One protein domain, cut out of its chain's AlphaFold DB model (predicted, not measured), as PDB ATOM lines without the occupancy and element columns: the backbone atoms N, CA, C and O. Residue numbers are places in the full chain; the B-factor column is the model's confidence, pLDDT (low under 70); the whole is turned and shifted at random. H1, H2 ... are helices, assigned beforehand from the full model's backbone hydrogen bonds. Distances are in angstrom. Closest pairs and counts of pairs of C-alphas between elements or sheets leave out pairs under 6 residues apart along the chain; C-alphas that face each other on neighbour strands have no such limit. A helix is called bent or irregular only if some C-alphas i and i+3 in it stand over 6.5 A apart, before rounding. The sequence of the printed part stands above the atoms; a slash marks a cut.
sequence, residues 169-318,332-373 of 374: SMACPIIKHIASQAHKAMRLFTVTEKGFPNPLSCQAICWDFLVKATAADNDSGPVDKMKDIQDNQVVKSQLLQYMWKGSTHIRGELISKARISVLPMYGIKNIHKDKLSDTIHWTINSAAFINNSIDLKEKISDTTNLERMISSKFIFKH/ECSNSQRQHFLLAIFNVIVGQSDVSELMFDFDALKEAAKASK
ATOM      1  N   SER A 169     150.224 -45.673 230.797       72.94
ATOM      2  CA  SER A 169     149.092 -44.900 231.328       72.94
ATOM      3  C   SER A 169     148.439 -45.544 232.554       72.94
ATOM      4  O   SER A 169     147.572 -44.930 233.169       72.94
ATOM      5  N   MET A 170     148.815 -46.775 232.915       81.88
ATOM      6  CA  MET A 170     148.337 -47.431 234.132       81.88
ATOM      7  C   MET A 170     149.247 -47.021 235.289       81.88
ATOM      8  O   MET A 170     150.409 -47.392 235.299       81.88
ATOM      9  N   ALA A 171     148.758 -46.249 236.260       78.44
ATOM     10  CA  ALA A 171     149.613 -45.728 237.334       78.44
ATOM     11  C   ALA A 171     150.092 -46.811 238.324       78.44
ATOM     12  O   ALA A 171     151.172 -46.696 238.890       78.44
ATOM     13  N   CYS A 172     149.315 -47.881 238.523       89.69
ATOM     14  CA  CYS A 172     149.606 -48.900 239.534       89.69
ATOM     15  C   CYS A 172     150.584 -49.978 239.013       89.69
ATOM     16  O   CYS A 172     150.248 -50.661 238.038       89.69
ATOM     17  N   PRO A 173     151.742 -50.202 239.670       91.69
ATOM     18  CA  PRO A 173     152.709 -51.233 239.276       91.69
ATOM     19  C   PRO A 173     152.121 -52.650 239.243       91.69
ATOM     20  O   PRO A 173     152.386 -53.401 238.309       91.69
ATOM     21  N   ILE A 174     151.251 -52.982 240.203       91.88
ATOM     22  CA  ILE A 174     150.584 -54.292 240.280       91.88
ATOM     23  C   ILE A 174     149.696 -54.514 239.048       91.88
ATOM     24  O   ILE A 174     149.767 -55.555 238.400       91.88
ATOM     25  N   ILE A 175     148.916 -53.501 238.652       92.06
ATOM     26  CA  ILE A 175     148.072 -53.579 237.448       92.06
ATOM     27  C   ILE A 175     148.941 -53.752 236.197       92.06
ATOM     28  O   ILE A 175     148.608 -54.569 235.338       92.06
ATOM     29  N   LYS A 176     150.077 -53.042 236.099       93.50
ATOM     30  CA  LYS A 176     151.030 -53.227 234.989       93.50
ATOM     31  C   LYS A 176     151.577 -54.656 234.944       93.50
ATOM     32  O   LYS A 176     151.686 -55.218 233.853       93.50
ATOM     33  N   HIS A 177     151.911 -55.238 236.097       93.00
ATOM     34  CA  HIS A 177     152.410 -56.609 236.192       93.00
ATOM     35  C   HIS A 177     151.371 -57.615 235.679       93.00
ATOM     36  O   HIS A 177     151.644 -58.348 234.724       93.00
ATOM     37  N   ILE A 178     150.147 -57.560 236.216       93.75
ATOM     38  CA  ILE A 178     149.027 -58.419 235.802       93.75
ATOM     39  C   ILE A 178     148.763 -58.269 234.297       93.75
ATOM     40  O   ILE A 178     148.671 -59.261 233.573       93.75
ATOM     41  N   ALA A 179     148.698 -57.028 233.799       94.19
ATOM     42  CA  ALA A 179     148.490 -56.731 232.382       94.19
ATOM     43  C   ALA A 179     149.557 -57.377 231.489       94.19
ATOM     44  O   ALA A 179     149.238 -57.945 230.444       94.19
ATOM     45  N   SER A 180     150.825 -57.286 231.897       94.81
ATOM     46  CA  SER A 180     151.964 -57.849 231.172       94.81
ATOM     47  C   SER A 180     151.881 -59.374 231.102       94.81
ATOM     48  O   SER A 180     152.004 -59.949 230.017       94.81
ATOM     49  N   GLN A 181     151.601 -60.034 232.228       94.00
ATOM     50  CA  GLN A 181     151.482 -61.492 232.299       94.00
ATOM     51  C   GLN A 181     150.292 -61.999 231.480       94.00
ATOM     52  O   GLN A 181     150.445 -62.886 230.638       94.00
ATOM     53  N   ALA A 182     149.129 -61.367 231.630       95.56
ATOM     54  CA  ALA A 182     147.934 -61.728 230.884       95.56
ATOM     55  C   ALA A 182     148.104 -61.478 229.370       95.56
ATOM     56  O   ALA A 182     147.667 -62.281 228.544       95.56
ATOM     57  N   HIS A 183     148.814 -60.415 228.973       95.44
ATOM     58  CA  HIS A 183     149.169 -60.161 227.574       95.44
ATOM     59  C   HIS A 183     150.109 -61.238 227.003       95.44
ATOM     60  O   HIS A 183     149.922 -61.667 225.862       95.44
ATOM     61  N   LYS A 184     151.100 -61.720 227.771       95.50
ATOM     62  CA  LYS A 184     151.948 -62.856 227.357       95.50
ATOM     63  C   LYS A 184     151.126 -64.135 227.184       95.50
ATOM     64  O   LYS A 184     151.261 -64.788 226.151       95.50
ATOM     65  N   ALA A 185     150.250 -64.446 228.140       95.38
ATOM     66  CA  ALA A 185     149.368 -65.609 228.076       95.38
ATOM     67  C   ALA A 185     148.442 -65.552 226.850       95.38
ATOM     68  O   ALA A 185     148.334 -66.525 226.109       95.38
ATOM     69  N   MET A 186     147.871 -64.380 226.560       95.62
ATOM     70  CA  MET A 186     147.030 -64.171 225.382       95.62
ATOM     71  C   MET A 186     147.794 -64.397 224.071       95.62
ATOM     72  O   MET A 186     147.279 -65.028 223.151       95.62
ATOM     73  N   ARG A 187     149.040 -63.909 223.972       94.94
ATOM     74  CA  ARG A 187     149.893 -64.162 222.799       94.94
ATOM     75  C   ARG A 187     150.161 -65.652 222.617       94.94
ATOM     76  O   ARG A 187     150.078 -66.133 221.490       94.94
ATOM     77  N   LEU A 188     150.472 -66.356 223.706       94.38
ATOM     78  CA  LEU A 188     150.724 -67.794 223.680       94.38
ATOM     79  C   LEU A 188     149.480 -68.555 223.211       94.38
ATOM     80  O   LEU A 188     149.568 -69.292 222.237       94.38
ATOM     81  N   PHE A 189     148.321 -68.274 223.810       94.38
ATOM     82  CA  PHE A 189     147.029 -68.849 223.428       94.38
ATOM     83  C   PHE A 189     146.708 -68.661 221.943       94.38
ATOM     84  O   PHE A 189     146.245 -69.594 221.281       94.38
ATOM     85  N   THR A 190     146.987 -67.475 221.391       92.94
ATOM     86  CA  THR A 190     146.796 -67.232 219.959       92.94
ATOM     87  C   THR A 190     147.688 -68.138 219.110       92.94
ATOM     88  O   THR A 190     147.241 -68.648 218.090       92.94
ATOM     89  N   VAL A 191     148.942 -68.376 219.504       90.75
ATOM     90  CA  VAL A 191     149.846 -69.247 218.735       90.75
ATOM     91  C   VAL A 191     149.481 -70.727 218.877       90.75
ATOM     92  O   VAL A 191     149.555 -71.454 217.889       90.75
ATOM     93  N   THR A 192     149.110 -71.183 220.074       90.00
ATOM     94  CA  THR A 192     149.015 -72.618 220.389       90.00
ATOM     95  C   THR A 192     147.609 -73.189 220.265       90.00
ATOM     96  O   THR A 192     147.445 -74.316 219.807       90.00
ATOM     97  N   GLU A 193     146.586 -72.436 220.663       90.81
ATOM     98  CA  GLU A 193     145.226 -72.965 220.790       90.81
ATOM     99  C   GLU A 193     144.301 -72.435 219.699       90.81
ATOM    100  O   GLU A 193     143.614 -73.210 219.021       90.81
ATOM    101  N   LYS A 194     144.279 -71.108 219.519       88.94
ATOM    102  CA  LYS A 194     143.385 -70.431 218.577       88.94
ATOM    103  C   LYS A 194     144.086 -69.270 217.879       88.94
ATOM    104  O   LYS A 194     144.014 -68.141 218.347       88.94
ATOM    105  N   GLY A 195     144.614 -69.512 216.677       86.75
ATOM    106  CA  GLY A 195     145.186 -68.466 215.805       86.75
ATOM    107  C   GLY A 195     144.262 -67.270 215.549       86.75
ATOM    108  O   GLY A 195     144.722 -66.151 215.326       86.75
ATOM    109  N   PHE A 196     142.949 -67.510 215.580       86.94
ATOM    110  CA  PHE A 196     141.915 -66.545 215.217       86.94
ATOM    111  C   PHE A 196     140.764 -66.610 216.232       86.94
ATOM    112  O   PHE A 196     139.705 -67.160 215.925       86.94
ATOM    113  N   PRO A 197     140.961 -66.106 217.467       87.38
ATOM    114  CA  PRO A 197     139.912 -66.129 218.475       87.38
ATOM    115  C   PRO A 197     138.729 -65.258 218.034       87.38
ATOM    116  O   PRO A 197     138.922 -64.196 217.437       87.38
ATOM    117  N   ASN A 198     137.504 -65.707 218.326       88.69
ATOM    118  CA  ASN A 198     136.287 -64.989 217.949       88.69
ATOM    119  C   ASN A 198     136.263 -63.613 218.658       88.69
ATOM    120  O   ASN A 198     136.296 -63.586 219.894       88.69
ATOM    121  N   PRO A 199     136.175 -62.486 217.920       87.81
ATOM    122  CA  PRO A 199     136.104 -61.148 218.504       87.81
ATOM    123  C   PRO A 199     134.960 -60.970 219.510       87.81
ATOM    124  O   PRO A 199     135.125 -60.241 220.480       87.81
ATOM    125  N   LEU A 200     133.836 -61.673 219.344       89.38
ATOM    126  CA  LEU A 200     132.708 -61.620 220.285       89.38
ATOM    127  C   LEU A 200     133.039 -62.258 221.637       89.38
ATOM    128  O   LEU A 200     132.551 -61.827 222.675       89.38
ATOM    129  N   SER A 201     133.928 -63.251 221.630       91.94
ATOM    130  CA  SER A 201     134.435 -63.897 222.843       91.94
ATOM    131  C   SER A 201     135.667 -63.201 223.430       91.94
ATOM    132  O   SER A 201     136.193 -63.661 224.441       91.94
ATOM    133  N   CYS A 202     136.149 -62.105 222.819       90.94
ATOM    134  CA  CYS A 202     137.431 -61.503 223.195       90.94
ATOM    135  C   CYS A 202     137.453 -61.042 224.651       90.94
ATOM    136  O   CYS A 202     138.431 -61.288 225.351       90.94
ATOM    137  N   GLN A 203     136.365 -60.434 225.128       93.75
ATOM    138  CA  GLN A 203     136.287 -59.948 226.500       93.75
ATOM    139  C   GLN A 203     136.327 -61.100 227.502       93.75
ATOM    140  O   GLN A 203     137.068 -61.012 228.472       93.75
ATOM    141  N   ALA A 204     135.586 -62.181 227.248       95.81
ATOM    142  CA  ALA A 204     135.549 -63.345 228.131       95.81
ATOM    143  C   ALA A 204     136.910 -64.055 228.192       95.81
ATOM    144  O   ALA A 204     137.401 -64.335 229.281       95.81
ATOM    145  N   ILE A 205     137.548 -64.278 227.037       95.56
ATOM    146  CA  ILE A 205     138.873 -64.910 226.954       95.56
ATOM    147  C   ILE A 205     139.932 -64.039 227.639       95.56
ATOM    148  O   ILE A 205     140.703 -64.529 228.459       95.56
ATOM    149  N   CYS A 206     139.967 -62.738 227.335       96.50
ATOM    150  CA  CYS A 206     140.914 -61.829 227.977       96.50
ATOM    151  C   CYS A 206     140.673 -61.746 229.492       96.50
ATOM    152  O   CYS A 206     141.629 -61.708 230.255       96.50
ATOM    153  N   TRP A 207     139.417 -61.747 229.940       97.00
ATOM    154  CA  TRP A 207     139.101 -61.734 231.367       97.00
ATOM    155  C   TRP A 207     139.570 -63.008 232.077       97.00
ATOM    156  O   TRP A 207     140.173 -62.912 233.141       97.00
ATOM    157  N   ASP A 208     139.372 -64.183 231.475       96.94
ATOM    158  CA  ASP A 208     139.865 -65.459 232.009       96.94
ATOM    159  C   ASP A 208     141.393 -65.457 232.179       96.94
ATOM    160  O   ASP A 208     141.905 -65.811 233.241       96.94
ATOM    161  N   PHE A 209     142.136 -64.961 231.183       96.25
ATOM    162  CA  PHE A 209     143.589 -64.807 231.306       96.25
ATOM    163  C   PHE A 209     144.003 -63.801 232.376       96.25
ATOM    164  O   PHE A 209     145.040 -63.993 233.008       96.25
ATOM    165  N   LEU A 210     143.211 -62.752 232.595       95.56
ATOM    166  CA  LEU A 210     143.466 -61.792 233.660       95.56
ATOM    167  C   LEU A 210     143.323 -62.447 235.039       95.56
ATOM    168  O   LEU A 210     144.228 -62.337 235.859       95.56
ATOM    169  N   VAL A 211     142.229 -63.186 235.255       95.25
ATOM    170  CA  VAL A 211     141.973 -63.932 236.499       95.25
ATOM    171  C   VAL A 211     143.077 -64.961 236.751       95.25
ATOM    172  O   VAL A 211     143.610 -65.049 237.856       95.25
ATOM    173  N   LYS A 212     143.482 -65.708 235.717       94.88
ATOM    174  CA  LYS A 212     144.582 -66.678 235.821       94.88
ATOM    175  C   LYS A 212     145.918 -66.013 236.144       94.88
ATOM    176  O   LYS A 212     146.655 -66.533 236.971       94.88
ATOM    177  N   ALA A 213     146.216 -64.866 235.532       93.12
ATOM    178  CA  ALA A 213     147.431 -64.113 235.829       93.12
ATOM    179  C   ALA A 213     147.451 -63.618 237.282       93.12
ATOM    180  O   ALA A 213     148.496 -63.673 237.916       93.12
ATOM    181  N   THR A 214     146.305 -63.195 237.824       93.31
ATOM    182  CA  THR A 214     146.206 -62.775 239.233       93.31
ATOM    183  C   THR A 214     146.316 -63.927 240.221       93.31
ATOM    184  O   THR A 214     146.825 -63.724 241.311       93.31
ATOM    185  N   ALA A 215     145.851 -65.123 239.852       91.56
ATOM    186  CA  ALA A 215     145.909 -66.303 240.712       91.56
ATOM    187  C   ALA A 215     147.289 -66.987 240.723       91.56
ATOM    188  O   ALA A 215     147.531 -67.844 241.564       91.56
ATOM    189  N   ALA A 216     148.162 -66.660 239.765       87.50
ATOM    190  CA  ALA A 216     149.505 -67.227 239.681       87.50
ATOM    191  C   ALA A 216     150.498 -66.560 240.649       87.50
ATOM    192  O   ALA A 216     151.513 -67.170 240.980       87.50
ATOM    193  N   ASP A 217     150.211 -65.333 241.093       82.19
ATOM    194  CA  ASP A 217     150.942 -64.695 242.185       82.19
ATOM    195  C   ASP A 217     150.362 -65.180 243.516       82.19
ATOM    196  O   ASP A 217     149.176 -65.007 243.790       82.19
ATOM    197  N   ASN A 218     151.206 -65.773 244.362       80.06
ATOM    198  CA  ASN A 218     150.816 -66.225 245.703       80.06
ATOM    199  C   ASN A 218     150.590 -65.060 246.690       80.06
ATOM    200  O   ASN A 218     150.221 -65.285 247.842       80.06
ATOM    201  N   ASP A 219     150.812 -63.823 246.245       80.38
ATOM    202  CA  ASP A 219     150.618 -62.622 247.043       80.38
ATOM    203  C   ASP A 219     149.138 -62.215 247.070       80.38
ATOM    204  O   ASP A 219     148.425 -62.259 246.066       80.38
ATOM    205  N   SER A 220     148.659 -61.734 248.218       80.06
ATOM    206  CA  SER A 220     147.281 -61.234 248.343       80.06
ATOM    207  C   SER A 220     147.044 -59.923 247.576       80.06
ATOM    208  O   SER A 220     145.910 -59.617 247.198       80.06
ATOM    209  N   GLY A 221     148.104 -59.156 247.298       87.50
ATOM    210  CA  GLY A 221     148.034 -57.836 246.660       87.50
ATOM    211  C   GLY A 221     147.368 -57.826 245.272       87.50
ATOM    212  O   GLY A 221     146.456 -57.023 245.046       87.50
ATOM    213  N   PRO A 222     147.772 -58.698 244.329       87.31
ATOM    214  CA  PRO A 222     147.126 -58.843 243.023       87.31
ATOM    215  C   PRO A 222     145.634 -59.189 243.087       87.31
ATOM    216  O   PRO A 222     144.856 -58.670 242.284       87.31
ATOM    217  N   VAL A 223     145.216 -60.018 244.049       90.12
ATOM    218  CA  VAL A 223     143.817 -60.452 244.199       90.12
ATOM    219  C   VAL A 223     142.917 -59.297 244.632       90.12
ATOM    220  O   VAL A 223     141.840 -59.107 244.063       90.12
ATOM    221  N   ASP A 224     143.358 -58.480 245.589       90.69
ATOM    222  CA  ASP A 224     142.594 -57.302 246.010       90.69
ATOM    223  C   ASP A 224     142.513 -56.261 244.887       90.69
ATOM    224  O   ASP A 224     141.439 -55.733 244.592       90.69
ATOM    225  N   LYS A 225     143.617 -56.047 244.157       92.19
ATOM    226  CA  LYS A 225     143.623 -55.163 242.981       92.19
ATOM    227  C   LYS A 225     142.727 -55.668 241.855       92.19
ATOM    228  O   LYS A 225     142.184 -54.861 241.106       92.19
ATOM    229  N   MET A 226     142.539 -56.977 241.727       93.38
ATOM    230  CA  MET A 226     141.638 -57.551 240.732       93.38
ATOM    231  C   MET A 226     140.173 -57.188 240.998       93.38
ATOM    232  O   MET A 226     139.439 -56.904 240.049       93.38
ATOM    233  N   LYS A 227     139.758 -57.117 242.271       93.44
ATOM    234  CA  LYS A 227     138.426 -56.612 242.646       93.44
ATOM    235  C   LYS A 227     138.274 -55.139 242.252       93.44
ATOM    236  O   LYS A 227     137.320 -54.799 241.558       93.44
ATOM    237  N   ASP A 228     139.276 -54.306 242.554       93.31
ATOM    238  CA  ASP A 228     139.288 -52.890 242.145       93.31
ATOM    239  C   ASP A 228     139.153 -52.732 240.614       93.31
ATOM    240  O   ASP A 228     138.417 -51.874 240.118       93.31
ATOM    241  N   ILE A 229     139.857 -53.569 239.838       94.31
ATOM    242  CA  ILE A 229     139.769 -53.586 238.368       94.31
ATOM    243  C   ILE A 229     138.372 -54.017 237.913       94.31
ATOM    244  O   ILE A 229     137.846 -53.456 236.952       94.31
ATOM    245  N   GLN A 230     137.778 -55.022 238.559       95.25
ATOM    246  CA  GLN A 230     136.453 -55.528 238.208       95.25
ATOM    247  C   GLN A 230     135.374 -54.452 238.347       95.25
ATOM    248  O   GLN A 230     134.517 -54.341 237.461       95.25
ATOM    249  N   ASP A 231     135.453 -53.656 239.411       95.44
ATOM    250  CA  ASP A 231     134.496 -52.592 239.704       95.44
ATOM    251  C   ASP A 231     134.734 -51.354 238.823       95.44
ATOM    252  O   ASP A 231     133.789 -50.692 238.381       95.44
ATOM    253  N   ASN A 232     135.990 -51.072 238.462       94.94
ATOM    254  CA  ASN A 232     136.339 -49.961 237.583       94.94
ATOM    255  C   ASN A 232     136.250 -50.336 236.090       94.94
ATOM    256  O   ASN A 232     137.228 -50.749 235.459       94.94
ATOM    257  N   GLN A 233     135.084 -50.093 235.479       94.62
ATOM    258  CA  GLN A 233     134.842 -50.395 234.057       94.62
ATOM    259  C   GLN A 233     135.829 -49.719 233.091       94.62
ATOM    260  O   GLN A 233     136.169 -50.295 232.053       94.62
ATOM    261  N   VAL A 234     136.325 -48.520 233.417       93.50
ATOM    262  CA  VAL A 234     137.287 -47.807 232.564       93.50
ATOM    263  C   VAL A 234     138.616 -48.556 232.546       93.50
ATOM    264  O   VAL A 234     139.101 -48.904 231.469       93.50
ATOM    265  N   VAL A 235     139.161 -48.881 233.720       92.06
ATOM    266  CA  VAL A 235     140.418 -49.636 233.845       92.06
ATOM    267  C   VAL A 235     140.271 -51.027 233.233       92.06
ATOM    268  O   VAL A 235     141.118 -51.436 232.438       92.06
ATOM    269  N   LYS A 236     139.160 -51.719 233.510       95.19
ATOM    270  CA  LYS A 236     138.843 -53.020 232.909       95.19
ATOM    271  C   LYS A 236     138.867 -52.965 231.386       95.19
ATOM    272  O   LYS A 236     139.531 -53.780 230.751       95.19
ATOM    273  N   SER A 237     138.180 -51.996 230.782       93.62
ATOM    274  CA  SER A 237     138.130 -51.869 229.321       93.62
ATOM    275  C   SER A 237     139.508 -51.588 228.709       93.62
ATOM    276  O   SER A 237     139.873 -52.222 227.719       93.62
ATOM    277  N   GLN A 238     140.310 -50.713 229.327       94.00
ATOM    278  CA  GLN A 238     141.677 -50.416 228.888       94.00
ATOM    279  C   GLN A 238     142.575 -51.654 228.954       94.00
ATOM    280  O   GLN A 238     143.363 -51.902 228.041       94.00
ATOM    281  N   LEU A 239     142.429 -52.448 230.011       95.00
ATOM    282  CA  LEU A 239     143.200 -53.660 230.243       95.00
ATOM    283  C   LEU A 239     142.844 -54.765 229.242       95.00
ATOM    284  O   LEU A 239     143.733 -55.337 228.611       95.00
ATOM    285  N   LEU A 240     141.549 -54.988 229.003       95.56
ATOM    286  CA  LEU A 240     141.073 -55.934 227.990       95.56
ATOM    287  C   LEU A 240     141.529 -55.533 226.579       95.56
ATOM    288  O   LEU A 240     141.974 -56.389 225.811       95.56
ATOM    289  N   GLN A 241     141.477 -54.240 226.240       95.06
ATOM    290  CA  GLN A 241     141.986 -53.732 224.961       95.06
ATOM    291  C   GLN A 241     143.498 -53.930 224.826       95.06
ATOM    292  O   GLN A 241     143.973 -54.358 223.771       95.06
ATOM    293  N   TYR A 242     144.256 -53.638 225.887       95.25
ATOM    294  CA  TYR A 242     145.700 -53.848 225.913       95.25
ATOM    295  C   TYR A 242     146.051 -55.321 225.671       95.25
ATOM    296  O   TYR A 242     146.865 -55.616 224.797       95.25
ATOM    297  N   MET A 243     145.386 -56.250 226.359       95.38
ATOM    298  CA  MET A 243     145.594 -57.690 226.178       95.38
ATOM    299  C   MET A 243     145.230 -58.167 224.772       95.38
ATOM    300  O   MET A 243     146.004 -58.888 224.136       95.38
ATOM    301  N   TRP A 244     144.078 -57.731 224.253       95.31
ATOM    302  CA  TRP A 244     143.615 -58.116 222.920       95.31
ATOM    303  C   TRP A 244     144.595 -57.691 221.821       95.31
ATOM    304  O   TRP A 244     144.803 -58.417 220.847       95.31
ATOM    305  N   LYS A 245     145.273 -56.555 222.009       93.00
ATOM    306  CA  LYS A 245     146.321 -56.078 221.100       93.00
ATOM    307  C   LYS A 245     147.483 -57.069 220.950       93.00
ATOM    308  O   LYS A 245     148.088 -57.139 219.881       93.00
ATOM    309  N   GLY A 246     147.780 -57.859 221.980       91.56
ATOM    310  CA  GLY A 246     148.769 -58.934 221.897       91.56
ATOM    311  C   GLY A 246     148.363 -60.009 220.895       91.56
ATOM    312  O   GLY A 246     149.164 -60.400 220.044       91.56
ATOM    313  N   SER A 247     147.096 -60.423 220.937       92.31
ATOM    314  CA  SER A 247     146.532 -61.390 219.990       92.31
ATOM    315  C   SER A 247     146.546 -60.854 218.557       92.31
ATOM    316  O   SER A 247     147.008 -61.539 217.644       92.31
ATOM    317  N   THR A 248     146.118 -59.605 218.341       91.31
ATOM    318  CA  THR A 248     146.093 -59.015 216.991       91.31
ATOM    319  C   THR A 248     147.492 -58.833 216.404       91.31
ATOM    320  O   THR A 248     147.675 -59.072 215.210       91.31
ATOM    321  N   HIS A 249     148.490 -58.489 217.228       92.12
ATOM    322  CA  HIS A 249     149.891 -58.431 216.807       92.12
ATOM    323  C   HIS A 249     150.369 -59.799 216.314       92.12
ATOM    324  O   HIS A 249     150.834 -59.915 215.181       92.12
ATOM    325  N   ILE A 250     150.229 -60.838 217.143       92.31
ATOM    326  CA  ILE A 250     150.645 -62.204 216.795       92.31
ATOM    327  C   ILE A 250     149.942 -62.688 215.537       92.31
ATOM    328  O   ILE A 250     150.582 -63.244 214.649       92.31
ATOM    329  N   ARG A 251     148.640 -62.420 215.419       89.69
ATOM    330  CA  ARG A 251     147.867 -62.739 214.225       89.69
ATOM    331  C   ARG A 251     148.475 -62.076 212.988       89.69
ATOM    332  O   ARG A 251     148.725 -62.766 212.008       89.69
ATOM    333  N   GLY A 252     148.771 -60.776 213.033       89.56
ATOM    334  CA  GLY A 252     149.429 -60.063 211.931       89.56
ATOM    335  C   GLY A 252     150.801 -60.641 211.560       89.56
ATOM    336  O   GLY A 252     151.129 -60.753 210.378       89.56
ATOM    337  N   GLU A 253     151.584 -61.072 212.551       90.25
ATOM    338  CA  GLU A 253     152.882 -61.712 212.321       90.25
ATOM    339  C   GLU A 253     152.739 -63.103 211.682       90.25
ATOM    340  O   GLU A 253     153.414 -63.388 210.693       90.25
ATOM    341  N   LEU A 254     151.836 -63.947 212.194       86.25
ATOM    342  CA  LEU A 254     151.537 -65.272 211.634       86.25
ATOM    343  C   LEU A 254     151.065 -65.164 210.184       86.25
ATOM    344  O   LEU A 254     151.522 -65.906 209.321       86.25
ATOM    345  N   ILE A 255     150.206 -64.185 209.912       84.75
ATOM    346  CA  ILE A 255     149.729 -63.824 208.577       84.75
ATOM    347  C   ILE A 255     150.892 -63.483 207.649       84.75
ATOM    348  O   ILE A 255     150.996 -64.029 206.551       84.75
ATOM    349  N   SER A 256     151.771 -62.583 208.087       85.94
ATOM    350  CA  SER A 256     152.929 -62.159 207.303       85.94
ATOM    351  C   SER A 256     153.869 -63.334 207.013       85.94
ATOM    352  O   SER A 256     154.234 -63.572 205.861       85.94
ATOM    353  N   LYS A 257     154.186 -64.142 208.033       86.44
ATOM    354  CA  LYS A 257     155.024 -65.341 207.887       86.44
ATOM    355  C   LYS A 257     154.388 -66.380 206.966       86.44
ATOM    356  O   LYS A 257     155.094 -66.950 206.138       86.44
ATOM    357  N   ALA A 258     153.079 -66.607 207.058       81.81
ATOM    358  CA  ALA A 258     152.369 -67.522 206.170       81.81
ATOM    359  C   ALA A 258     152.440 -67.046 204.714       81.81
ATOM    360  O   ALA A 258     152.775 -67.834 203.836       81.81
ATOM    361  N   ARG A 259     152.236 -65.749 204.450       80.44
ATOM    362  CA  ARG A 259     152.396 -65.188 203.097       80.44
ATOM    363  C   ARG A 259     153.803 -65.428 202.543       80.44
ATOM    364  O   ARG A 259     153.937 -65.828 201.394       80.44
ATOM    365  N   ILE A 260     154.841 -65.235 203.357       82.62
ATOM    366  CA  ILE A 260     156.238 -65.412 202.925       82.62
ATOM    367  C   ILE A 260     156.600 -66.893 202.729       82.62
ATOM    368  O   ILE A 260     157.345 -67.213 201.811       82.62
ATOM    369  N   SER A 261     156.100 -67.793 203.579       84.25
ATOM    370  CA  SER A 261     156.514 -69.207 203.596       84.25
ATOM    371  C   SER A 261     155.664 -70.118 202.714       84.25
ATOM    372  O   SER A 261     156.212 -70.985 202.036       84.25
ATOM    373  N   VAL A 262     154.343 -69.922 202.686       79.25
ATOM    374  CA  VAL A 262     153.408 -70.806 201.976       79.25
ATOM    375  C   VAL A 262     153.558 -70.643 200.468       79.25
ATOM    376  O   VAL A 262     153.676 -71.637 199.765       79.25
ATOM    377  N   LEU A 263     153.620 -69.410 199.958       78.62
ATOM    378  CA  LEU A 263     153.690 -69.148 198.513       78.62
ATOM    379  C   LEU A 263     154.873 -69.878 197.831       78.62
ATOM    380  O   LEU A 263     154.634 -70.658 196.903       78.62
ATOM    381  N   PRO A 264     156.126 -69.767 198.319       80.56
ATOM    382  CA  PRO A 264     157.244 -70.516 197.748       80.56
ATOM    383  C   PRO A 264     157.098 -72.040 197.826       80.56
ATOM    384  O   PRO A 264     157.600 -72.724 196.933       80.56
ATOM    385  N   MET A 265     156.427 -72.583 198.852       77.81
ATOM    386  CA  MET A 265     156.248 -74.037 199.004       77.81
ATOM    387  C   MET A 265     155.406 -74.653 197.886       77.81
ATOM    388  O   MET A 265     155.611 -75.815 197.551       77.81
ATOM    389  N   TYR A 266     154.517 -73.874 197.273       77.75
ATOM    390  CA  TYR A 266     153.713 -74.312 196.129       77.75
ATOM    391  C   TYR A 266     154.341 -73.927 194.780       77.75
ATOM    392  O   TYR A 266     153.679 -73.977 193.749       77.75
ATOM    393  N   GLY A 267     155.617 -73.513 194.762       81.94
ATOM    394  CA  GLY A 267     156.290 -73.036 193.547       81.94
ATOM    395  C   GLY A 267     155.783 -71.674 193.067       81.94
ATOM    396  O   GLY A 267     156.155 -71.209 191.990       81.94
ATOM    397  N   ILE A 268     154.962 -71.011 193.878       79.62
ATOM    398  CA  ILE A 268     154.322 -69.756 193.541       79.62
ATOM    399  C   ILE A 268     155.276 -68.616 193.920       79.62
ATOM    400  O   ILE A 268     155.303 -68.138 195.054       79.62
ATOM    401  N   LYS A 269     156.118 -68.195 192.972       81.75
ATOM    402  CA  LYS A 269     157.059 -67.075 193.146       81.75
ATOM    403  C   LYS A 269     156.532 -65.838 192.420       81.75
ATOM    404  O   LYS A 269     156.155 -65.936 191.258       81.75
ATOM    405  N   ASN A 270     156.555 -64.680 193.086       72.12
ATOM    406  CA  ASN A 270     156.234 -63.370 192.498       72.12
ATOM    407  C   ASN A 270     154.895 -63.321 191.738       72.12
ATOM    408  O   ASN A 270     154.858 -62.894 190.582       72.12
ATOM    409  N   ILE A 271     153.785 -63.733 192.366       72.19
ATOM    410  CA  ILE A 271     152.479 -63.500 191.736       72.19
ATOM    411  C   ILE A 271     152.222 -62.002 191.701       72.19
ATOM    412  O   ILE A 271     152.193 -61.336 192.738       72.19
ATOM    413  N   HIS A 272     152.020 -61.485 190.500       78.94
ATOM    414  CA  HIS A 272     151.507 -60.142 190.323       78.94
ATOM    415  C   HIS A 272     150.059 -60.077 190.846       78.94
ATOM    416  O   HIS A 272     149.336 -61.074 190.840       78.94
ATOM    417  N   LYS A 273     149.639 -58.924 191.376       77.50
ATOM    418  CA  LYS A 273     148.375 -58.796 192.128       77.50
ATOM    419  C   LYS A 273     147.140 -59.223 191.314       77.50
ATOM    420  O   LYS A 273     146.179 -59.718 191.889       77.50
ATOM    421  N   ASP A 274     147.195 -59.072 189.994       80.94
ATOM    422  CA  ASP A 274     146.169 -59.492 189.028       80.94
ATOM    423  C   ASP A 274     146.029 -61.020 188.890       80.94
ATOM    424  O   ASP A 274     144.924 -61.512 188.710       80.94
ATOM    425  N   LYS A 275     147.118 -61.783 189.034       80.38
ATOM    426  CA  LYS A 275     147.139 -63.253 188.912       80.38
ATOM    427  C   LYS A 275     146.940 -63.981 190.240       80.38
ATOM    428  O   LYS A 275     146.894 -65.214 190.279       80.38
ATOM    429  N   LEU A 276     146.858 -63.236 191.342       77.38
ATOM    430  CA  LEU A 276     146.688 -63.794 192.680       77.38
ATOM    431  C   LEU A 276     145.349 -64.528 192.806       77.38
ATOM    432  O   LEU A 276     145.336 -65.660 193.281       77.38
ATOM    433  N   SER A 277     144.258 -63.924 192.321       77.75
ATOM    434  CA  SER A 277     142.924 -64.539 192.346       77.75
ATOM    435  C   SER A 277     142.896 -65.857 191.565       77.75
ATOM    436  O   SER A 277     142.528 -66.894 192.118       77.75
ATOM    437  N   ASP A 278     143.422 -65.859 190.335       82.31
ATOM    438  CA  ASP A 278     143.503 -67.061 189.496       82.31
ATOM    439  C   ASP A 278     144.329 -68.170 190.151       82.31
ATOM    440  O   ASP A 278     143.946 -69.339 190.125       82.31
ATOM    441  N   THR A 279     145.447 -67.811 190.788       77.62
ATOM    442  CA  THR A 279     146.311 -68.786 191.462       77.62
ATOM    443  C   THR A 279     145.627 -69.375 192.694       77.62
ATOM    444  O   THR A 279     145.686 -70.584 192.915       77.62
ATOM    445  N   ILE A 280     144.943 -68.553 193.491       75.12
ATOM    446  CA  ILE A 280     144.152 -69.018 194.636       75.12
ATOM    447  C   ILE A 280     143.045 -69.964 194.162       75.12
ATOM    448  O   ILE A 280     142.910 -71.069 194.689       75.12
ATOM    449  N   HIS A 281     142.290 -69.552 193.144       79.00
ATOM    450  CA  HIS A 281     141.199 -70.333 192.576       79.00
ATOM    451  C   HIS A 281     141.707 -71.667 192.013       79.00
ATOM    452  O   HIS A 281     141.142 -72.721 192.303       79.00
ATOM    453  N   TRP A 282     142.832 -71.651 191.290       82.50
ATOM    454  CA  TRP A 282     143.508 -72.862 190.828       82.50
ATOM    455  C   TRP A 282     143.925 -73.763 191.991       82.50
ATOM    456  O   TRP A 282     143.671 -74.964 191.946       82.50
ATOM    457  N   THR A 283     144.512 -73.214 193.056       76.12
ATOM    458  CA  THR A 283     145.003 -74.013 194.194       76.12
ATOM    459  C   THR A 283     143.854 -74.674 194.968       76.12
ATOM    460  O   THR A 283     143.986 -75.807 195.432       76.12
ATOM    461  N   ILE A 284     142.704 -74.000 195.072       76.06
ATOM    462  CA  ILE A 284     141.487 -74.567 195.667       76.06
ATOM    463  C   ILE A 284     140.917 -75.675 194.783       76.06
ATOM    464  O   ILE A 284     140.669 -76.778 195.264       76.06
ATOM    465  N   ASN A 285     140.734 -75.397 193.493       80.31
ATOM    466  CA  ASN A 285     140.062 -76.319 192.578       80.31
ATOM    467  C   ASN A 285     140.909 -77.541 192.224       80.31
ATOM    468  O   ASN A 285     140.370 -78.621 192.005       80.31
ATOM    469  N   SER A 286     142.233 -77.394 192.205       75.31
ATOM    470  CA  SER A 286     143.160 -78.519 192.048       75.31
ATOM    471  C   SER A 286     143.237 -79.403 193.294       75.31
ATOM    472  O   SER A 286     143.908 -80.433 193.263       75.31
ATOM    473  N   ALA A 287     142.598 -78.997 194.402       70.81
ATOM    474  CA  ALA A 287     142.788 -79.579 195.725       70.81
ATOM    475  C   ALA A 287     144.275 -79.709 196.104       70.81
ATOM    476  O   ALA A 287     144.617 -80.530 196.951       70.81
ATOM    477  N   ALA A 288     145.174 -78.905 195.517       62.59
ATOM    478  CA  ALA A 288     146.616 -78.999 195.747       62.59
ATOM    479  C   ALA A 288     146.987 -78.755 197.221       62.59
ATOM    480  O   ALA A 288     147.991 -79.276 197.698       62.59
ATOM    481  N   PHE A 289     146.142 -78.034 197.971       60.06
ATOM    482  CA  PHE A 289     146.257 -77.894 199.430       60.06
ATOM    483  C   PHE A 289     145.975 -79.186 200.214       60.06
ATOM    484  O   PHE A 289     146.467 -79.331 201.329       60.06
ATOM    485  N   ILE A 290     145.156 -80.090 199.673       56.84
ATOM    486  CA  ILE A 290     144.697 -81.320 200.340       56.84
ATOM    487  C   ILE A 290     145.472 -82.543 199.822       56.84
ATOM    488  O   ILE A 290     145.752 -83.455 200.592       56.84
ATOM    489  N   ASN A 291     145.831 -82.546 198.534       46.78
ATOM    490  CA  ASN A 291     146.418 -83.688 197.828       46.78
ATOM    491  C   ASN A 291     147.941 -83.665 197.709       46.78
ATOM    492  O   ASN A 291     148.521 -84.679 197.322       46.78
ATOM    493  N   ASN A 292     148.611 -82.553 198.015       45.38
ATOM    494  CA  ASN A 292     150.061 -82.598 198.062       45.38
ATOM    495  C   ASN A 292     150.474 -83.371 199.315       45.38
ATOM    496  O   ASN A 292     150.181 -82.960 200.435       45.38
ATOM    497  N   SER A 293     151.218 -84.453 199.101       41.00
ATOM    498  CA  SER A 293     152.029 -85.203 200.065       41.00
ATOM    499  C   SER A 293     153.115 -84.347 200.741       41.00
ATOM    500  O   SER A 293     154.201 -84.829 201.053       41.00
ATOM    501  N   ILE A 294     152.851 -83.055 200.956       48.53
ATOM    502  CA  ILE A 294     153.585 -82.234 201.901       48.53
ATOM    503  C   ILE A 294     153.199 -82.810 203.252       48.53
ATOM    504  O   ILE A 294     152.207 -82.406 203.864       48.53
ATOM    505  N   ASP A 295     153.976 -83.789 203.696       41.84
ATOM    506  CA  ASP A 295     153.960 -84.176 205.082       41.84
ATOM    507  C   ASP A 295     154.456 -82.963 205.881       41.84
ATOM    508  O   ASP A 295     155.646 -82.730 206.102       41.84
ATOM    509  N   LEU A 296     153.506 -82.107 206.267       40.31
ATOM    510  CA  LEU A 296     153.741 -81.008 207.197       40.31
ATOM    511  C   LEU A 296     154.329 -81.576 208.494       40.31
ATOM    512  O   LEU A 296     155.100 -80.888 209.148       40.31
ATOM    513  N   LYS A 297     154.039 -82.840 208.832       38.00
ATOM    514  CA  LYS A 297     154.621 -83.557 209.963       38.00
ATOM    515  C   LYS A 297     156.028 -84.097 209.683       38.00
ATOM    516  O   LYS A 297     156.610 -84.598 210.624       38.00
ATOM    517  N   GLU A 298     156.594 -84.007 208.480       37.62
ATOM    518  CA  GLU A 298     158.004 -84.350 208.179       37.62
ATOM    519  C   GLU A 298     158.862 -83.080 208.043       37.62
ATOM    520  O   GLU A 298     160.029 -83.060 208.419       37.62
ATOM    521  N   LYS A 299     158.269 -81.971 207.571       40.78
ATOM    522  CA  LYS A 299     158.960 -80.671 207.423       40.78
ATOM    523  C   LYS A 299     158.796 -79.694 208.593       40.78
ATOM    524  O   LYS A 299     159.641 -78.816 208.743       40.78
ATOM    525  N   ILE A 300     157.739 -79.807 209.408       38.78
ATOM    526  CA  ILE A 300     157.551 -79.009 210.644       38.78
ATOM    527  C   ILE A 300     158.025 -79.780 211.890       38.78
ATOM    528  O   ILE A 300     158.325 -79.166 212.909       38.78
ATOM    529  N   SER A 301     158.138 -81.110 211.813       40.03
ATOM    530  CA  SER A 301     158.751 -81.950 212.860       40.03
ATOM    531  C   SER A 301     160.265 -81.856 212.919       40.03
ATOM    532  O   SER A 301     160.863 -82.352 213.873       40.03
ATOM    533  N   ASP A 302     160.879 -81.157 211.967       37.94
ATOM    534  CA  ASP A 302     162.136 -80.493 212.241       37.94
ATOM    535  C   ASP A 302     161.823 -79.393 213.267       37.94
ATOM    536  O   ASP A 302     161.597 -78.225 212.936       37.94
ATOM    537  N   THR A 303     161.702 -79.814 214.531       40.69
ATOM    538  CA  THR A 303     161.421 -78.993 215.712       40.69
ATOM    539  C   THR A 303     162.309 -77.762 215.700       40.69
ATOM    540  O   THR A 303     161.832 -76.675 216.001       40.69
ATOM    541  N   THR A 304     163.525 -77.873 215.162       38.94
ATOM    542  CA  THR A 304     164.446 -76.759 214.958       38.94
ATOM    543  C   THR A 304     163.929 -75.616 214.075       38.94
ATOM    544  O   THR A 304     164.397 -74.502 214.269       38.94
ATOM    545  N   ASN A 305     162.993 -75.812 213.134       39.78
ATOM    546  CA  ASN A 305     162.429 -74.755 212.275       39.78
ATOM    547  C   ASN A 305     161.231 -74.047 212.912       39.78
ATOM    548  O   ASN A 305     161.123 -72.830 212.784       39.78
ATOM    549  N   LEU A 306     160.357 -74.771 213.618       39.56
ATOM    550  CA  LEU A 306     159.280 -74.167 214.409       39.56
ATOM    551  C   LEU A 306     159.865 -73.473 215.646       39.56
ATOM    552  O   LEU A 306     159.526 -72.324 215.921       39.56
ATOM    553  N   GLU A 307     160.832 -74.110 216.309       40.22
ATOM    554  CA  GLU A 307     161.651 -73.508 217.356       40.22
ATOM    555  C   GLU A 307     162.508 -72.372 216.809       40.22
ATOM    556  O   GLU A 307     162.574 -71.363 217.480       40.22
ATOM    557  N   ARG A 308     163.084 -72.396 215.594       40.47
ATOM    558  CA  ARG A 308     163.689 -71.173 215.007       40.47
ATOM    559  C   ARG A 308     162.639 -70.114 214.704       40.47
ATOM    560  O   ARG A 308     162.896 -68.937 214.904       40.47
ATOM    561  N   MET A 309     161.460 -70.481 214.217       36.38
ATOM    562  CA  MET A 309     160.420 -69.520 213.844       36.38
ATOM    563  C   MET A 309     159.811 -68.820 215.070       36.38
ATOM    564  O   MET A 309     159.400 -67.656 214.964       36.38
ATOM    565  N   ILE A 310     159.798 -69.512 216.214       36.38
ATOM    566  CA  ILE A 310     159.436 -69.000 217.539       36.38
ATOM    567  C   ILE A 310     160.675 -68.335 218.183       36.38
ATOM    568  O   ILE A 310     160.692 -67.129 218.381       36.38
ATOM    569  N   SER A 311     161.783 -69.039 218.391       36.44
ATOM    570  CA  SER A 311     163.004 -68.578 219.081       36.44
ATOM    571  C   SER A 311     163.829 -67.508 218.349       36.44
ATOM    572  O   SER A 311     164.485 -66.718 219.019       36.44
ATOM    573  N   SER A 312     163.809 -67.411 217.013       29.42
ATOM    574  CA  SER A 312     164.625 -66.419 216.275       29.42
ATOM    575  C   SER A 312     164.095 -64.984 216.403       29.42
ATOM    576  O   SER A 312     164.768 -64.053 215.959       29.42
ATOM    577  N   LYS A 313     162.915 -64.784 217.015       36.19
ATOM    578  CA  LYS A 313     162.415 -63.460 217.442       36.19
ATOM    579  C   LYS A 313     161.735 -63.437 218.817       36.19
ATOM    580  O   LYS A 313     161.546 -62.350 219.355       36.19
ATOM    581  N   PHE A 314     161.410 -64.581 219.421       29.83
ATOM    582  CA  PHE A 314     160.965 -64.662 220.816       29.83
ATOM    583  C   PHE A 314     162.142 -64.996 221.737       29.83
ATOM    584  O   PHE A 314     162.172 -66.047 222.369       29.83
ATOM    585  N   ILE A 315     163.107 -64.085 221.854       26.70
ATOM    586  CA  ILE A 315     163.973 -64.081 223.037       26.70
ATOM    587  C   ILE A 315     163.217 -63.303 224.114       26.70
ATOM    588  O   ILE A 315     163.316 -62.083 224.208       26.70
ATOM    589  N   PHE A 316     162.428 -64.010 224.925       28.44
ATOM    590  CA  PHE A 316     162.185 -63.548 226.288       28.44
ATOM    591  C   PHE A 316     163.455 -63.875 227.071       28.44
ATOM    592  O   PHE A 316     163.727 -65.039 227.358       28.44
ATOM    593  N   LYS A 317     164.259 -62.857 227.381       25.23
ATOM    594  CA  LYS A 317     165.345 -62.986 228.354       25.23
ATOM    595  C   LYS A 317     164.677 -63.212 229.717       25.23
ATOM    596  O   LYS A 317     164.186 -62.274 230.334       25.23
ATOM    597  N   HIS A 318     164.524 -64.475 230.103       28.69
ATOM    598  CA  HIS A 318     163.940 -64.881 231.377       28.69
ATOM    599  C   HIS A 318     165.062 -64.877 232.426       28.69
ATOM    600  O   HIS A 318     165.887 -65.785 232.440       28.69
ATOM    601  N   GLU A 332     149.413 -82.795 218.263       29.61
ATOM    602  CA  GLU A 332     148.081 -83.220 217.817       29.61
ATOM    603  C   GLU A 332     147.211 -81.978 217.590       29.61
ATOM    604  O   GLU A 332     146.384 -81.568 218.398       29.61
ATOM    605  N   CYS A 333     147.446 -81.303 216.466       39.06
ATOM    606  CA  CYS A 333     146.559 -80.235 216.021       39.06
ATOM    607  C   CYS A 333     145.333 -80.882 215.364       39.06
ATOM    608  O   CYS A 333     145.470 -81.566 214.342       39.06
ATOM    609  N   SER A 334     144.155 -80.692 215.961       44.25
ATOM    610  CA  SER A 334     142.900 -81.272 215.468       44.25
ATOM    611  C   SER A 334     142.606 -80.826 214.028       44.25
ATOM    612  O   SER A 334     142.964 -79.721 213.612       44.25
ATOM    613  N   ASN A 335     141.904 -81.655 213.246       42.06
ATOM    614  CA  ASN A 335     141.505 -81.302 211.873       42.06
ATOM    615  C   ASN A 335     140.746 -79.962 211.801       42.06
ATOM    616  O   ASN A 335     140.902 -79.220 210.832       42.06
ATOM    617  N   SER A 336     139.995 -79.612 212.850       42.69
ATOM    618  CA  SER A 336     139.318 -78.317 212.972       42.69
ATOM    619  C   SER A 336     140.311 -77.148 213.012       42.69
ATOM    620  O   SER A 336     140.147 -76.178 212.276       42.69
ATOM    621  N   GLN A 337     141.395 -77.247 213.786       46.88
ATOM    622  CA  GLN A 337     142.414 -76.195 213.862       46.88
ATOM    623  C   GLN A 337     143.173 -76.020 212.537       46.88
ATOM    624  O   GLN A 337     143.428 -74.885 212.131       46.88
ATOM    625  N   ARG A 338     143.457 -77.113 211.809       51.41
ATOM    626  CA  ARG A 338     144.055 -77.050 210.458       51.41
ATOM    627  C   ARG A 338     143.139 -76.337 209.464       51.41
ATOM    628  O   ARG A 338     143.604 -75.503 208.692       51.41
ATOM    629  N   GLN A 339     141.838 -76.619 209.514       51.06
ATOM    630  CA  GLN A 339     140.838 -75.959 208.669       51.06
ATOM    631  C   GLN A 339     140.706 -74.470 209.000       51.06
ATOM    632  O   GLN A 339     140.713 -73.648 208.087       51.06
ATOM    633  N   HIS A 340     140.662 -74.099 210.282       52.25
ATOM    634  CA  HIS A 340     140.647 -72.693 210.693       52.25
ATOM    635  C   HIS A 340     141.919 -71.953 210.270       52.25
ATOM    636  O   HIS A 340     141.839 -70.803 209.844       52.25
ATOM    637  N   PHE A 341     143.078 -72.610 210.335       52.16
ATOM    638  CA  PHE A 341     144.346 -72.047 209.884       52.16
ATOM    639  C   PHE A 341     144.386 -71.854 208.362       52.16
ATOM    640  O   PHE A 341     144.753 -70.775 207.907       52.16
ATOM    641  N   LEU A 342     143.935 -72.835 207.573       57.84
ATOM    642  CA  LEU A 342     143.836 -72.714 206.114       57.84
ATOM    643  C   LEU A 342     142.821 -71.649 205.686       57.84
ATOM    644  O   LEU A 342     143.123 -70.847 204.807       57.84
ATOM    645  N   LEU A 343     141.654 -71.585 206.334       58.06
ATOM    646  CA  LEU A 343     140.640 -70.558 206.074       58.06
ATOM    647  C   LEU A 343     141.168 -69.162 206.420       58.06
ATOM    648  O   LEU A 343     140.901 -68.181 205.729       58.06
ATOM    649  N   ALA A 344     141.952 -69.069 207.489       54.03
ATOM    650  CA  ALA A 344     142.561 -67.821 207.878       54.03
ATOM    651  C   ALA A 344     143.701 -67.412 206.945       54.03
ATOM    652  O   ALA A 344     143.748 -66.250 206.564       54.03
ATOM    653  N   ILE A 345     144.555 -68.345 206.513       52.66
ATOM    654  CA  ILE A 345     145.540 -68.121 205.447       52.66
ATOM    655  C   ILE A 345     144.830 -67.667 204.170       52.66
ATOM    656  O   ILE A 345     145.269 -66.710 203.549       52.66
ATOM    657  N   PHE A 346     143.710 -68.284 203.805       56.59
ATOM    658  CA  PHE A 346     142.924 -67.895 202.640       56.59
ATOM    659  C   PHE A 346     142.389 -66.459 202.759       56.59
ATOM    660  O   PHE A 346     142.696 -65.630 201.906       56.59
ATOM    661  N   ASN A 347     141.717 -66.111 203.863       54.53
ATOM    662  CA  ASN A 347     141.245 -64.741 204.133       54.53
ATOM    663  C   ASN A 347     142.387 -63.709 204.127       54.53
ATOM    664  O   ASN A 347     142.207 -62.530 203.821       54.53
ATOM    665  N   VAL A 348     143.584 -64.170 204.466       49.88
ATOM    666  CA  VAL A 348     144.805 -63.381 204.530       49.88
ATOM    667  C   VAL A 348     145.460 -63.221 203.169       49.88
ATOM    668  O   VAL A 348     145.995 -62.153 202.890       49.88
ATOM    669  N   ILE A 349     145.438 -64.236 202.315       46.97
ATOM    670  CA  ILE A 349     145.980 -64.158 200.958       46.97
ATOM    671  C   ILE A 349     145.034 -63.340 200.066       46.97
ATOM    672  O   ILE A 349     145.516 -62.496 199.321       46.97
ATOM    673  N   VAL A 350     143.712 -63.494 200.214       49.84
ATOM    674  CA  VAL A 350     142.694 -62.724 199.466       49.84
ATOM    675  C   VAL A 350     142.708 -61.228 199.827       49.84
ATOM    676  O   VAL A 350     142.187 -60.400 199.091       49.84
ATOM    677  N   GLY A 351     143.395 -60.835 200.904       41.12
ATOM    678  CA  GLY A 351     143.676 -59.427 201.160       41.12
ATOM    679  C   GLY A 351     142.438 -58.630 201.557       41.12
ATOM    680  O   GLY A 351     142.246 -57.521 201.070       41.12
ATOM    681  N   GLN A 352     141.636 -59.138 202.494       44.25
ATOM    682  CA  GLN A 352     140.730 -58.253 203.224       44.25
ATOM    683  C   GLN A 352     141.561 -57.338 204.132       44.25
ATOM    684  O   GLN A 352     142.063 -57.755 205.176       44.25
ATOM    685  N   SER A 353     141.752 -56.093 203.700       35.00
ATOM    686  CA  SER A 353     142.416 -55.046 204.480       35.00
ATOM    687  C   SER A 353     141.543 -54.486 205.605       35.00
ATOM    688  O   SER A 353     142.091 -53.876 206.513       35.00
ATOM    689  N   ASP A 354     140.237 -54.775 205.622       37.28
ATOM    690  CA  ASP A 354     139.292 -54.256 206.621       37.28
ATOM    691  C   ASP A 354     138.481 -55.376 207.299       37.28
ATOM    692  O   ASP A 354     137.255 -55.426 207.271       37.28
ATOM    693  N   VAL A 355     139.178 -56.306 207.961       42.62
ATOM    694  CA  VAL A 355     138.554 -57.371 208.785       42.62
ATOM    695  C   VAL A 355     138.046 -56.834 210.137       42.62
ATOM    696  O   VAL A 355     137.570 -57.589 210.980       42.62
ATOM    697  N   SER A 356     138.111 -55.522 210.365       37.38
ATOM    698  CA  SER A 356     137.549 -54.875 211.557       37.38
ATOM    699  C   SER A 356     136.024 -55.017 211.651       37.38
ATOM    700  O   SER A 356     135.479 -54.860 212.739       37.38
ATOM    701  N   GLU A 357     135.344 -55.319 210.537       33.91
ATOM    702  CA  GLU A 357     133.880 -55.220 210.432       33.91
ATOM    703  C   GLU A 357     133.176 -56.512 209.975       33.91
ATOM    704  O   GLU A 357     131.953 -56.616 210.034       33.91
ATOM    705  N   LEU A 358     133.922 -57.550 209.580       36.66
ATOM    706  CA  LEU A 358     133.342 -58.852 209.236       36.66
ATOM    707  C   LEU A 358     133.174 -59.721 210.487       36.66
ATOM    708  O   LEU A 358     133.947 -60.639 210.766       36.66
ATOM    709  N   MET A 359     132.117 -59.416 211.242       34.72
ATOM    710  CA  MET A 359     131.520 -60.346 212.196       34.72
ATOM    711  C   MET A 359     130.890 -61.511 211.427       34.72
ATOM    712  O   MET A 359     129.772 -61.414 210.930       34.72
ATOM    713  N   PHE A 360     131.603 -62.629 211.339       39.38
ATOM    714  CA  PHE A 360     130.964 -63.906 211.054       39.38
ATOM    715  C   PHE A 360     130.455 -64.485 212.370       39.38
ATOM    716  O   PHE A 360     131.240 -64.891 213.229       39.38
ATOM    717  N   ASP A 361     129.134 -64.505 212.527       42.38
ATOM    718  CA  ASP A 361     128.480 -65.271 213.580       42.38
ATOM    719  C   ASP A 361     128.515 -66.757 213.191       42.38
ATOM    720  O   ASP A 361     127.655 -67.285 212.479       42.38
ATOM    721  N   PHE A 362     129.592 -67.423 213.603       42.81
ATOM    722  CA  PHE A 362     129.786 -68.852 213.373       42.81
ATOM    723  C   PHE A 362     128.723 -69.704 214.080       42.81
ATOM    724  O   PHE A 362     128.469 -70.821 213.627       42.81
ATOM    725  N   ASP A 363     128.078 -69.190 215.133       45.31
ATOM    726  CA  ASP A 363     126.981 -69.879 215.807       45.31
ATOM    727  C   ASP A 363     125.701 -69.789 214.964       45.31
ATOM    728  O   ASP A 363     125.068 -70.815 214.725       45.31
ATOM    729  N   ALA A 364     125.393 -68.629 214.375       43.91
ATOM    730  CA  ALA A 364     124.299 -68.496 213.408       43.91
ATOM    731  C   ALA A 364     124.507 -69.365 212.154       43.91
ATOM    732  O   ALA A 364     123.566 -69.993 211.669       43.91
ATOM    733  N   LEU A 365     125.743 -69.469 211.648       38.22
ATOM    734  CA  LEU A 365     126.070 -70.343 210.513       38.22
ATOM    735  C   LEU A 365     125.927 -71.833 210.875       38.22
ATOM    736  O   LEU A 365     125.448 -72.632 210.070       38.22
ATOM    737  N   LYS A 366     126.308 -72.208 212.101       43.34
ATOM    738  CA  LYS A 366     126.146 -73.566 212.633       43.34
ATOM    739  C   LYS A 366     124.672 -73.921 212.841       43.34
ATOM    740  O   LYS A 366     124.289 -75.049 212.542       43.34
ATOM    741  N   GLU A 367     123.848 -72.987 213.310       50.31
ATOM    742  CA  GLU A 367     122.397 -73.175 213.436       50.31
ATOM    743  C   GLU A 367     121.701 -73.225 212.067       50.31
ATOM    744  O   GLU A 367     120.879 -74.111 211.836       50.31
ATOM    745  N   ALA A 368     122.102 -72.390 211.105       42.34
ATOM    746  CA  ALA A 368     121.601 -72.454 209.730       42.34
ATOM    747  C   ALA A 368     121.939 -73.794 209.045       42.34
ATOM    748  O   ALA A 368     121.094 -74.383 208.373       42.34
ATOM    749  N   ALA A 369     123.143 -74.331 209.274       41.69
ATOM    750  CA  ALA A 369     123.546 -75.645 208.767       41.69
ATOM    751  C   ALA A 369     122.802 -76.815 209.442       41.69
ATOM    752  O   ALA A 369     122.647 -77.881 208.844       41.69
ATOM    753  N   LYS A 370     122.327 -76.640 210.683       54.94
ATOM    754  CA  LYS A 370     121.444 -77.612 211.348       54.94
ATOM    755  C   LYS A 370     120.018 -77.546 210.800       54.94
ATOM    756  O   LYS A 370     119.396 -78.594 210.660       54.94
ATOM    757  N   ALA A 371     119.536 -76.348 210.467       48.47
ATOM    758  CA  ALA A 371     118.205 -76.113 209.910       48.47
ATOM    759  C   ALA A 371     118.058 -76.555 208.442       48.47
ATOM    760  O   ALA A 371     116.939 -76.749 207.980       48.47
ATOM    761  N   SER A 372     119.163 -76.734 207.705       36.56
ATOM    762  CA  SER A 372     119.140 -77.162 206.296       36.56
ATOM    763  C   SER A 372     119.193 -78.685 206.087       36.56
ATOM    764  O   SER A 372     119.388 -79.138 204.955       36.56
ATOM    765  N   LYS A 373     119.072 -79.491 207.148       41.56
ATOM    766  CA  LYS A 373     118.920 -80.944 207.000       41.56
ATOM    767  C   LYS A 373     117.445 -81.267 206.709       41.56
ATOM    768  O   LYS A 373     116.610 -80.800 207.478       41.56
TER     769      LYS A 373
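This is residues 169 to 318 and 332 to 373 of the 374 residues of an uncharacterized protein of Serpula lacrymans var. lacrymans (strain S7.9) (UniProt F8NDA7). One long helix, H4, is the spine of the model: H1, H2 and H3 cluster at its earlier part, and the end of H9 meets it crosswise farther along. H5 lies beyond, near H9, while residues 295 to 308, 311 to 318 and 363 to 373 stick out from the body. The printed part has 192 residues with ten named helices, H1 to H10 in chain order, and no named strand; the class is all helix. The whole is loose, with a radius of gyration of the C-alphas of 20.1 A and spans of 58 by 47 by 32 A.

H4, residues 233 to 265, is the hub, touching four helices. With residues 239 to 251 alone it touches H1, residues 173 to 192, at a shallow tilt of 32 degrees, the same way; their closest C-alphas, of His 183 and Met 243, are 4.6 A apart. H2, residues 199 to 215, touches H4 at a steep tilt of 69 degrees, only just short of about perpendicular; the closest C-alphas, of Cys 206 and Leu 240, are 5.9 A apart. H2 also touches H1 at a steep tilt of 56 degrees, opposite ways, closest at the C-alphas of Ala 182 and Leu 210, 5.3 A. H2 and H3, residues 220 to 231, form a helical hairpin at 27 degrees; their closest C-alphas, of Thr 214 and Pro 222, are 5.5 A apart. H3 and H4 only just touch, with 3 pairs of C-alphas within 8 A, and only at the corner. H9, residues 335 to 349, touches H4 about perpendicular at 83 degrees; the closest C-alphas, of Ile 255 and Val 348, are 6.4 A apart. H5, residues 276 to 285, is near H9 and close to but not clearly touching H6, residues 288 to 291. H7, residues 296 to 299, H8, residues 303 to 311, and H10, residues 362 to 371, touch no helix. Each O i to N i+4 pair is within hydrogen-bond range in H1, H3, H5, H8, H9 and H10, against 11 of 13 in H2 and 24 of 29 in H4; H6 and H7 are too short for such a pair.

H4 is 47.4 A long, from C-alpha 233 at (134.842, -50.395, 234.057) to C-alpha 265 at (156.248, -74.037, 199.004). H1 is 28.8 A long, H2 24.8 A and H9 20.8 A. H2 is irregular: C-alphas 200 and 203 are 7.4 A apart. H10 ends at C-alpha 371 at (118.205, -76.113, 209.910).

The C-alphas farthest apart, of Ser 220 and Lys 275, are 59.5 A apart. Residues 319 to 331 are not printed, with 27.8 A between C-alphas 318 and 332. The link from H9 to H10, residues 350 to 361, is long. Mean pLDDT of the printed part is 70.9, and residues 288 to 318 and 332 to 373 are under 70.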